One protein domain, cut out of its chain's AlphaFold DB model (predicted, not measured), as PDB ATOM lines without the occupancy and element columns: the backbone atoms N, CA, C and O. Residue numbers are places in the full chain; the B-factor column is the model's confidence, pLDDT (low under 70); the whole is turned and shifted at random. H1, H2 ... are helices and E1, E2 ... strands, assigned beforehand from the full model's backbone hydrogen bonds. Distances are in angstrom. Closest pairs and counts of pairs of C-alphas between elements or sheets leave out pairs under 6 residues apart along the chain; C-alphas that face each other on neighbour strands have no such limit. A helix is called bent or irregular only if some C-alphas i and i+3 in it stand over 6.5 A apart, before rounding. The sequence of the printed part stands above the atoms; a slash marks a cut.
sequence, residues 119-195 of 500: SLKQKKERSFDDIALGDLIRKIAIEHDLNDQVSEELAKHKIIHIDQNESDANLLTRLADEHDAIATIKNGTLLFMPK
ATOM      1  N   SER A 119      45.068 142.021  86.051       86.62
ATOM      2  CA  SER A 119      44.991 141.948  87.514       86.62
ATOM      3  C   SER A 119      43.670 141.358  88.014       86.62
ATOM      4  O   SER A 119      43.685 140.621  88.993       86.62
ATOM      5  N   LEU A 120      42.547 141.579  87.317       89.44
ATOM      6  CA  LEU A 120      41.242 140.994  87.673       89.44
ATOM      7  C   LEU A 120      41.232 139.466  87.590       89.44
ATOM      8  O   LEU A 120      40.407 138.823  88.230       89.44
ATOM      9  N   LYS A 121      42.133 138.884  86.789       89.19
ATOM     10  CA  LYS A 121      42.258 137.434  86.590       89.19
ATOM     11  C   LYS A 121      43.232 136.786  87.576       89.19
ATOM     12  O   LYS A 121      43.345 135.564  87.595       89.19
ATOM     13  N   GLN A 122      43.940 137.579  88.381       92.38
ATOM     14  CA  GLN A 122      44.869 137.063  89.381       92.38
ATOM     15  C   GLN A 122      44.096 136.575  90.602       92.38
ATOM     16  O   GLN A 122      43.214 137.269  91.104       92.38
ATOM     17  N   LYS A 123      44.428 135.369  91.066       95.75
ATOM     18  CA  LYS A 123      43.837 134.778  92.264       95.75
ATOM     19  C   LYS A 123      44.192 135.620  93.494       95.75
ATOM     20  O   LYS A 123      45.348 136.007  93.651       95.75
ATOM     21  N   LYS A 124      43.214 135.846  94.367       96.19
ATOM     22  CA  LYS A 124      43.393 136.469  95.680       96.19
ATOM     23  C   LYS A 124      42.855 135.547  96.772       96.19
ATOM     24  O   LYS A 124      42.008 134.694  96.506       96.19
ATOM     25  N   GLU A 125      43.365 135.744  97.981       97.06
ATOM     26  CA  GLU A 125      42.925 135.053  99.188       97.06
ATOM     27  C   GLU A 125      42.636 136.093 100.272       97.06
ATOM     28  O   GLU A 125      43.543 136.807 100.703       97.06
ATOM     29  N   ARG A 126      41.358 136.269 100.615       96.50
ATOM     30  CA  ARG A 126      40.880 137.272 101.578       96.50
ATOM     31  C   ARG A 126      39.449 136.973 102.011       96.50
ATOM     32  O   ARG A 126      38.705 136.358 101.257       96.50
ATOM     33  N   SER A 127      39.065 137.492 103.166       96.31
ATOM     34  CA  SER A 127      37.711 137.371 103.709       96.31
ATOM     35  C   SER A 127      37.091 138.752 103.890       96.31
ATOM     36  O   SER A 127      37.801 139.740 104.115       96.31
ATOM     37  N   PHE A 128      35.771 138.823 103.764       95.94
ATOM     38  CA  PHE A 128      34.992 140.026 104.019       95.94
ATOM     39  C   PHE A 128      33.835 139.696 104.952       95.94
ATOM     40  O   PHE A 128      33.097 138.741 104.713       95.94
ATOM     41  N   ASP A 129      33.659 140.531 105.968       94.06
ATOM     42  CA  ASP A 129      32.618 140.407 106.978       94.06
ATOM     43  C   ASP A 129      31.694 141.619 106.927       94.06
ATOM     44  O   ASP A 129      32.153 142.746 106.718       94.06
ATOM     45  N   ASP A 130      30.404 141.380 107.151       92.44
ATOM     46  CA  ASP A 130      29.373 142.401 107.350       92.44
ATOM     47  C   ASP A 130      29.386 143.537 106.308       92.44
ATOM     48  O   ASP A 130      29.292 144.717 106.642       92.44
ATOM     49  N   ILE A 131      29.508 143.187 105.024       95.25
ATOM     50  CA  ILE A 131      29.688 144.146 103.926       95.25
ATOM     51  C   ILE A 131      28.453 144.208 103.022       95.25
ATOM     52  O   ILE A 131      27.831 143.188 102.720       95.25
ATOM     53  N   ALA A 132      28.083 145.402 102.558       93.94
ATOM     54  CA  ALA A 132      27.072 145.536 101.512       93.94
ATOM     55  C   ALA A 132      27.653 145.125 100.151       93.94
ATOM     56  O   ALA A 132      28.802 145.441  99.834       93.94
ATOM     57  N   LEU A 133      26.856 144.463  99.311       94.38
ATOM     58  CA  LEU A 133      27.291 144.016  97.985       94.38
ATOM     59  C   LEU A 133      27.822 145.186  97.138       94.38
ATOM     60  O   LEU A 133      28.863 145.052  96.493       94.38
ATOM     61  N   GLY A 134      27.165 146.349  97.196       96.06
ATOM     62  CA  GLY A 134      27.631 147.555  96.506       96.06
ATOM     63  C   GLY A 134      29.019 148.016  96.963       96.06
ATOM     64  O   GLY A 134      29.857 148.359  96.131       96.06
ATOM     65  N   ASP A 135      29.301 147.951  98.267       97.94
ATOM     66  CA  ASP A 135      30.597 148.352  98.827       97.94
ATOM     67  C   ASP A 135      31.713 147.366  98.457       97.94
ATOM     68  O   ASP A 135      32.834 147.785  98.158       97.94
ATOM     69  N   LEU A 136      31.413 146.063  98.415       97.50
ATOM     70  CA  LEU A 136      32.356 145.044  97.946       97.50
ATOM     71  C   LEU A 136      32.730 145.268  96.473       97.50
ATOM     72  O   LEU A 136      33.913 145.263  96.127       97.50
ATOM     73  N   ILE A 137      31.736 145.510  95.615       97.12
ATOM     74  CA  ILE A 137      31.954 145.779  94.187       97.12
ATOM     75  C   ILE A 137      32.769 147.062  94.002       97.12
ATOM     76  O   ILE A 137      33.749 147.056  93.257       97.12
ATOM     77  N   ARG A 138      32.428 148.138  94.723       97.75
ATOM     78  CA  ARG A 138      33.186 149.396  94.709       97.75
ATOM     79  C   ARG A 138      34.637 149.195  95.124       97.75
ATOM     80  O   ARG A 138      35.543 149.715  94.476       97.75
ATOM     81  N   LYS A 139      34.877 148.423  96.186       97.56
ATOM     82  CA  LYS A 139      36.234 148.111  96.648       97.56
ATOM     83  C   LYS A 139      37.052 147.423  95.554       97.56
ATOM     84  O   LYS A 139      38.190 147.818  95.316       97.56
ATOM     85  N   ILE A 140      36.466 146.451  94.855       96.56
ATOM     86  CA  ILE A 140      37.116 145.789  93.716       96.56
ATOM     87  C   ILE A 140      37.347 146.779  92.565       96.56
ATOM     88  O   ILE A 140      38.433 146.791  91.995       96.56
ATOM     89  N   ALA A 141      36.373 147.630  92.230       95.75
ATOM     90  CA  ALA A 141      36.518 148.616  91.159       95.75
ATOM     91  C   ALA A 141      37.707 149.562  91.405       95.75
ATOM     92  O   ALA A 141      38.564 149.707  90.531       95.75
ATOM     93  N   ILE A 142      37.819 150.112  92.619       96.25
ATOM     94  CA  ILE A 142      38.918 151.006  93.021       96.25
ATOM     95  C   ILE A 142      40.279 150.307  92.914       96.25
ATOM     96  O   ILE A 142      41.225 150.895  92.395       96.25
ATOM     97  N   GLU A 143      40.391 149.046  93.347       94.75
ATOM     98  CA  GLU A 143      41.637 148.260  93.247       94.75
ATOM     99  C   GLU A 143      42.136 148.079  91.806       94.75
ATOM    100  O   GLU A 143      43.313 147.784  91.592       94.75
ATOM    101  N   HIS A 144      41.246 148.228  90.825       93.69
ATOM    102  CA  HIS A 144      41.548 148.085  89.406       93.69
ATOM    103  C   HIS A 144      41.381 149.395  88.637       93.69
ATOM    104  O   HIS A 144      41.244 149.334  87.420       93.69
ATOM    105  N   ASP A 145      41.405 150.564  89.282       92.94
ATOM    106  CA  ASP A 145      41.189 151.889  88.666       92.94
ATOM    107  C   ASP A 145      39.959 151.936  87.733       92.94
ATOM    108  O   ASP A 145      40.026 152.435  86.606       92.94
ATOM    109  N   LEU A 146      38.854 151.336  88.172       93.19
ATOM    110  CA  LEU A 146      37.569 151.350  87.480       93.19
ATOM    111  C   LEU A 146      36.583 152.230  88.247       93.19
ATOM    112  O   LEU A 146      36.608 152.284  89.476       93.19
ATOM    113  N   ASN A 147      35.663 152.854  87.518       95.00
ATOM    114  CA  ASN A 147      34.437 153.370  88.124       95.00
ATOM    115  C   ASN A 147      33.499 152.196  88.457       95.00
ATOM    116  O   ASN A 147      33.538 151.176  87.770       95.00
ATOM    117  N   ASP A 148      32.625 152.336  89.450       94.94
ATOM    118  CA  ASP A 148      31.557 151.375  89.750       94.94
ATOM    119  C   ASP A 148      30.171 151.950  89.444       94.94
ATOM    120  O   ASP A 148      29.878 153.109  89.734       94.94
ATOM    121  N   GLN A 149      29.291 151.117  88.890       94.56
ATOM    122  CA  GLN A 149      27.853 151.360  88.903       94.56
ATOM    123  C   GLN A 149      27.116 150.062  89.238       94.56
ATOM    124  O   GLN A 149      27.173 149.081  88.497       94.56
ATOM    125  N   VAL A 150      26.411 150.076  90.367       92.12
ATOM    126  CA  VAL A 150      25.649 148.940  90.894       92.12
ATOM    127  C   VAL A 150      24.186 149.355  90.996       92.12
ATOM    128  O   VAL A 150      23.905 150.460  91.462       92.12
ATOM    129  N   SER A 151      23.257 148.500  90.561       89.88
ATOM    130  CA  SER A 151      21.828 148.801  90.707       89.88
ATOM    131  C   SER A 151      21.458 148.968  92.185       89.88
ATOM    132  O   SER A 151      21.993 148.282  93.058       89.88
ATOM    133  N   GLU A 152      20.537 149.885  92.480       86.38
ATOM    134  CA  GLU A 152      20.188 150.230  93.865       86.38
ATOM    135  C   GLU A 152      19.652 149.025  94.657       86.38
ATOM    136  O   GLU A 152      19.964 148.861  95.837       86.38
ATOM    137  N   GLU A 153      18.877 148.165  93.998       84.62
ATOM    138  CA  GLU A 153      18.340 146.934  94.574       84.62
ATOM    139  C   GLU A 153      19.455 145.969  95.001       84.62
ATOM    140  O   GLU A 153      19.477 145.499  96.139       84.62
ATOM    141  N   LEU A 154      20.435 145.725  94.126       89.19
ATOM    142  CA  LEU A 154      21.550 144.821  94.409       89.19
ATOM    143  C   LEU A 154      22.506 145.425  95.442       89.19
ATOM    144  O   LEU A 154      22.952 144.722  96.346       89.19
ATOM    145  N   ALA A 155      22.763 146.732  95.376       90.56
ATOM    146  CA  ALA A 155      23.709 147.414  96.255       90.56
ATOM    147  C   ALA A 155      23.373 147.267  97.750       90.56
ATOM    148  O   ALA A 155      24.287 147.188  98.571       90.56
ATOM    149  N   LYS A 156      22.078 147.198  98.098       88.38
ATOM    150  CA  LYS A 156      21.581 147.091  99.483       88.38
ATOM    151  C   LYS A 156      21.696 145.686 100.081       88.38
ATOM    152  O   LYS A 156      21.506 145.530 101.287       88.38
ATOM    153  N   HIS A 157      21.980 144.666  99.272       86.94
ATOM    154  CA  HIS A 157      22.077 143.297  99.763       86.94
ATOM    155  C   HIS A 157      23.272 143.151 100.706       86.94
ATOM    156  O   HIS A 157      24.419 143.393 100.327       86.94
ATOM    157  N   LYS A 158      22.994 142.746 101.946       88.31
ATOM    158  CA  LYS A 158      24.012 142.545 102.973       88.31
ATOM    159  C   LYS A 158      24.624 141.149 102.862       88.31
ATOM    160  O   LYS A 158      23.893 140.163 102.795       88.31
ATOM    161  N   ILE A 159      25.951 141.076 102.875       87.94
ATOM    162  CA  ILE A 159      26.726 139.836 102.914       87.94
ATOM    163  C   ILE A 159      27.285 139.692 104.327       87.94
ATOM    164  O   ILE A 159      28.108 140.498 104.758       87.94
ATOM    165  N   ILE A 160      26.820 138.671 105.050       87.00
ATOM    166  CA  ILE A 160      27.255 138.406 106.430       87.00
ATOM    167  C   ILE A 160      28.741 138.052 106.444       87.00
ATOM    168  O   ILE A 160      29.508 138.626 107.212       87.00
ATOM    169  N   HIS A 161      29.136 137.133 105.566       89.50
ATOM    170  CA  HIS A 161      30.510 136.688 105.418       89.50
ATOM    171  C   HIS A 161      30.749 136.158 104.002       89.50
ATOM    172  O   HIS A 161      29.887 135.480 103.433       89.50
ATOM    173  N   ILE A 162      31.909 136.449 103.416       93.44
ATOM    174  CA  ILE A 162      32.333 135.869 102.142       93.44
ATOM    175  C   ILE A 162      33.850 135.719 102.079       93.44
ATOM    176  O   ILE A 162      34.603 136.685 102.205       93.44
ATOM    177  N   ASP A 163      34.278 134.495 101.790       93.75
ATOM    178  CA  ASP A 163      35.662 134.190 101.467       93.75
ATOM    179  C   ASP A 163      35.897 134.287  99.962       93.75
ATOM    180  O   ASP A 163      35.129 133.782  99.135       93.75
ATOM    181  N   GLN A 164      37.009 134.910  99.603       96.38
ATOM    182  CA  GLN A 164      37.566 134.885  98.268       96.38
ATOM    183  C   GLN A 164      38.805 134.001  98.282       96.38
ATOM    184  O   GLN A 164      39.798 134.330  98.918       96.38
ATOM    185  N   ASN A 165      38.759 132.917  97.514       96.00
ATOM    186  CA  ASN A 165      39.917 132.088  97.170       96.00
ATOM    187  C   ASN A 165      40.004 131.933  95.640       96.00
ATOM    188  O   ASN A 165      40.230 130.856  95.088       96.00
ATOM    189  N   GLU A 166      39.725 133.027  94.942       95.69
ATOM    190  CA  GLU A 166      39.540 133.108  93.497       95.69
ATOM    191  C   GLU A 166      39.965 134.490  92.985       95.69
ATOM    192  O   GLU A 166      40.358 135.366  93.757       95.69
ATOM    193  N   SER A 167      39.949 134.691  91.670       96.25
ATOM    194  CA  SER A 167      40.219 136.008  91.090       96.25
ATOM    195  C   SER A 167      39.042 136.960  91.296       96.25
ATOM    196  O   SER A 167      37.919 136.512  91.512       96.25
ATOM    197  N   ASP A 168      39.266 138.272  91.214       95.81
ATOM    198  CA  ASP A 168      38.165 139.239  91.338       95.81
ATOM    199  C   ASP A 168      37.128 139.071  90.222       95.81
ATOM    200  O   ASP A 168      35.936 139.203  90.471       95.81
ATOM    201  N   ALA A 169      37.559 138.708  89.008       93.06
ATOM    202  CA  ALA A 169      36.642 138.384  87.916       93.06
ATOM    203  C   ALA A 169      35.746 137.179  88.258       93.06
ATOM    204  O   ALA A 169      34.545 137.209  87.992       93.06
ATOM    205  N   ASN A 170      36.308 136.136  88.878       94.62
ATOM    206  CA  ASN A 170      35.540 134.956  89.274       94.62
ATOM    207  C   ASN A 170      34.615 135.258  90.459       94.62
ATOM    208  O   ASN A 170      33.454 134.869  90.414       94.62
ATOM    209  N   LEU A 171      35.086 136.023  91.453       95.88
ATOM    210  CA  LEU A 171      34.265 136.482  92.576       95.88
ATOM    211  C   LEU A 171      33.065 137.298  92.085       95.88
ATOM    212  O   LEU A 171      31.937 137.030  92.487       95.88
ATOM    213  N   LEU A 172      33.284 138.261  91.185       95.81
ATOM    214  CA  LEU A 172      32.200 139.059  90.612       95.81
ATOM    215  C   LEU A 172      31.235 138.207  89.778       95.81
ATOM    216  O   LEU A 172      30.030 138.430  89.845       95.81
ATOM    217  N   THR A 173      31.742 137.227  89.023       93.94
ATOM    218  CA  THR A 173      30.901 136.281  88.267       93.94
ATOM    219  C   THR A 173      30.048 135.439  89.210       93.94
ATOM    220  O   THR A 173      28.842 135.338  89.014       93.94
ATOM    221  N   ARG A 174      30.637 134.903  90.283       93.62
ATOM    222  CA  ARG A 174      29.914 134.117  91.283       93.62
ATOM    223  C   ARG A 174      28.862 134.948  92.012       93.62
ATOM    224  O   ARG A 174      27.745 134.476  92.183       93.62
ATOM    225  N   LEU A 175      29.188 136.178  92.408       94.44
ATOM    226  CA  LEU A 175      28.220 137.105  92.999       94.44
ATOM    227  C   LEU A 175      27.094 137.436  92.014       94.44
ATOM    228  O   LEU A 175      25.934 137.485  92.409       94.44
ATOM    229  N   ALA A 176      27.409 137.630  90.732       93.44
ATOM    230  CA  ALA A 176      26.394 137.857  89.712       93.44
ATOM    231  C   ALA A 176      25.470 136.640  89.559       93.44
ATOM    232  O   ALA A 176      24.252 136.793  89.589       93.44
ATOM    233  N   ASP A 177      26.027 135.432  89.487       91.38
ATOM    234  CA  ASP A 177      25.254 134.192  89.400       91.38
ATOM    235  C   ASP A 177      24.406 133.938  90.658       91.38
ATOM    236  O   ASP A 177      23.265 133.496  90.537       91.38
ATOM    237  N   GLU A 178      24.927 134.234  91.858       90.31
ATOM    238  CA  GLU A 178      24.186 134.144  93.127       90.31
ATOM    239  C   GLU A 178      22.965 135.077  93.124       90.31
ATOM    240  O   GLU A 178      21.906 134.683  93.599       90.31
ATOM    241  N   HIS A 179      23.096 136.282  92.566       90.44
ATOM    242  CA  HIS A 179      22.079 137.339  92.611       90.44
ATOM    243  C   HIS A 179      21.223 137.466  91.336       90.44
ATOM    244  O   HIS A 179      20.522 138.460  91.175       90.44
ATOM    245  N   ASP A 180      21.288 136.496  90.418       90.00
ATOM    246  CA  ASP A 180      20.669 136.582  89.083       90.00
ATOM    247  C   ASP A 180      20.972 137.902  88.348       90.00
ATOM    248  O   ASP A 180      20.114 138.542  87.735       90.00
ATOM    249  N   ALA A 181      22.223 138.331  88.444       91.56
ATOM    250  CA  ALA A 181      22.729 139.588  87.934       91.56
ATOM    251  C   ALA A 181      23.732 139.369  86.791       91.56
ATOM    252  O   ALA A 181      24.087 138.255  86.400       91.56
ATOM    253  N   ILE A 182      24.175 140.478  86.218       90.81
ATOM    254  CA  ILE A 182      25.218 140.573  85.210       90.81
ATOM    255  C   ILE A 182      26.288 141.478  85.788       90.81
ATOM    256  O   ILE A 182      26.001 142.610  86.179       90.81
ATOM    257  N   ALA A 183      27.523 140.993  85.769       91.69
ATOM    258  CA  ALA A 183      28.693 141.807  86.024       91.69
ATOM    259  C   ALA A 183      29.525 141.909  84.740       91.69
ATOM    260  O   ALA A 183      29.771 140.900  84.077       91.69
ATOM    261  N   THR A 184      29.892 143.123  84.337       89.75
ATOM    262  CA  THR A 184      30.669 143.379  83.113       89.75
ATOM    263  C   THR A 184      31.453 144.682  83.243       89.75
ATOM    264  O   THR A 184      31.114 145.526  84.068       89.75
ATOM    265  N   ILE A 185      32.500 144.867  82.439       88.62
ATOM    266  CA  ILE A 185      33.259 146.122  82.395       88.62
ATOM    267  C   ILE A 185      33.072 146.724  81.015       88.62
ATOM    268  O   ILE A 185      33.343 146.062  80.017       88.62
ATOM    269  N   LYS A 186      32.622 147.975  80.965       82.56
ATOM    270  CA  LYS A 186      32.497 148.736  79.722       82.56
ATOM    271  C   LYS A 186      33.022 150.140  79.931       82.56
ATOM    272  O   LYS A 186      32.636 150.803  80.892       82.56
ATOM    273  N   ASN A 187      33.885 150.600  79.028       79.94
ATOM    274  CA  ASN A 187      34.429 151.962  79.043       79.94
ATOM    275  C   ASN A 187      35.021 152.346  80.418       79.94
ATOM    276  O   ASN A 187      34.705 153.399  80.972       79.94
ATOM    277  N   GLY A 188      35.824 151.453  81.009       86.75
ATOM    278  CA  GLY A 188      36.449 151.681  82.322       86.75
ATOM    279  C   GLY A 188      35.482 151.712  83.515       86.75
ATOM    280  O   GLY A 188      35.858 152.170  84.593       86.75
ATOM    281  N   THR A 189      34.245 151.240  83.341       90.69
ATOM    282  CA  THR A 189      33.230 151.174  84.399       90.69
ATOM    283  C   THR A 189      32.803 149.729  84.632       90.69
ATOM    284  O   THR A 189      32.376 149.052  83.697       90.69
ATOM    285  N   LEU A 190      32.913 149.260  85.875       93.38
ATOM    286  CA  LEU A 190      32.371 147.992  86.348       93.38
ATOM    287  C   LEU A 190      30.868 148.151  86.601       93.38
ATOM    288  O   LEU A 190      30.454 148.866  87.512       93.38
ATOM    289  N   LEU A 191      30.064 147.480  85.786       92.50
ATOM    290  CA  LEU A 191      28.609 147.464  85.866       92.50
ATOM    291  C   LEU A 191      28.151 146.194  86.582       92.50
ATOM    292  O   LEU A 191      28.598 145.102  86.227       92.50
ATOM    293  N   PHE A 192      27.237 146.333  87.541       93.19
ATOM    294  CA  PHE A 192      26.582 145.216  88.221       93.19
ATOM    295  C   PHE A 192      25.070 145.465  88.296       93.19
ATOM    296  O   PHE A 192      24.606 146.333  89.039       93.19
ATOM    297  N   MET A 193      24.293 144.740  87.494       90.62
ATOM    298  CA  MET A 193      22.856 144.990  87.302       90.62
ATOM    299  C   MET A 193      22.061 143.692  87.162       90.62
ATOM    300  O   MET A 193      22.652 142.679  86.795       90.62
ATOM    301  N   PRO A 194      20.740 143.689  87.408       88.88
ATOM    302  CA  PRO A 194      19.925 142.490  87.263       88.88
ATOM    303  C   PRO A 194      19.956 141.937  85.835       88.88
ATOM    304  O   PRO A 194      20.036 142.685  84.854       88.88
ATOM    305  N   LYS A 195      19.877 140.614  85.710       89.06
ATOM    306  CA  LYS A 195      19.915 139.925  84.423       89.06
ATOM    307  C   LYS A 195      18.542 139.883  83.771       89.06
ATOM    308  O   LYS A 195      17.555 139.517  84.401       89.06
TER     309      LYS A 195
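This is residues 119 to 195 of the 500 residues of the protein "DNA primase" of Acinetobacter pittii (UniProt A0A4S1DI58). What does the model look like at first sight? A three-strand sheet, E2 E5 E4, has two helices, H1 and H3, side by side over one face, and on the helices' other side, away from the sheet, a sharply bent two-strand ribbon of E1 and E3 curves past them. The short helix H2 packs on one end of H1. What is it made of, and how large is it? The printed part has 77 residues with three named helices and five named strands in the order E1 H1 E2 H2 E3 H3 E4 E5, of mixed class; the sheet E2 E5 E4 is mixed, and E1 and E3 are antiparallel. It is compact, with a radius of gyration of the C-alphas of 11.3 A and spans of 26 by 26 by 19 A.

How does the first strand pair? E1, residues 123 to 132, is antiparallel to E3, residues 158 to 167, at 173 degrees, with N 128 and O 162 2.9 A apart, within hydrogen-bond range. E1 bends by 89 degrees at residue 129 and E3 by 78 degrees at residue 161. What is on the other sheet? H1, residues 133 to 143, and H3, residues 168 to 178, lie on the same face of the sheet of E2, residues 147 to 150, E5, residues 189 to 194, and E4, residues 181 to 186: two layers, helices on one face of a sheet. H1 runs along the strands over E2, only just not over E5 with 2 C-alphas there, at a height over the sheet of 8.3 A, its closest C-alphas to E2 being Arg 138 and Asp 148, 5.6 A; H3 runs along them over E4 at 7.6 A, the closest C-alphas being Ala 176 and Ile 182, 5.4 A. How do the helices and sheet strands stand? H1 and H3 are close but not clearly touching, Ile 140 to Asp 168 being their closest C-alphas at 7.0 A, with a shallow tilt of 16 degrees, opposite ways, and in both every O i to N i+4 pair is within hydrogen-bond range. H2, residues 152 to 155, too short for such a pair, has 0 of 1 O i to N i+3 pairs in range; it touches H1, the closest C-alphas being Gly 134 and Ala 155, 3.9 A, and only grazes the sheet. E2 and E5 are parallel, with N 190 and O 147 at 2.8 A, and the hairpin E4 and E5 is antiparallel, with N 191 and O 184 at 2.8 A.

Where do the longer elements begin and end? E1 starts at C-alpha 123 (43.837, 134.778, 92.264) and measures 22.0 A; H1 measures 15.7 A, E3 21.1 A and H3 15.0 A. And the rest? H2 and E2 have four residues each, E4 measures 15.7 A and E5 16.1 A, ending at C-alpha 194 (19.925, 142.490, 87.263).

How far does it reach? The two C-alphas farthest apart, those of Ile 160 and Asn 187, are 31.4 A apart. Is it complete and confident? The printed part has no cut, its links between named elements are tight, and no printed residue is under 70 in pLDDT.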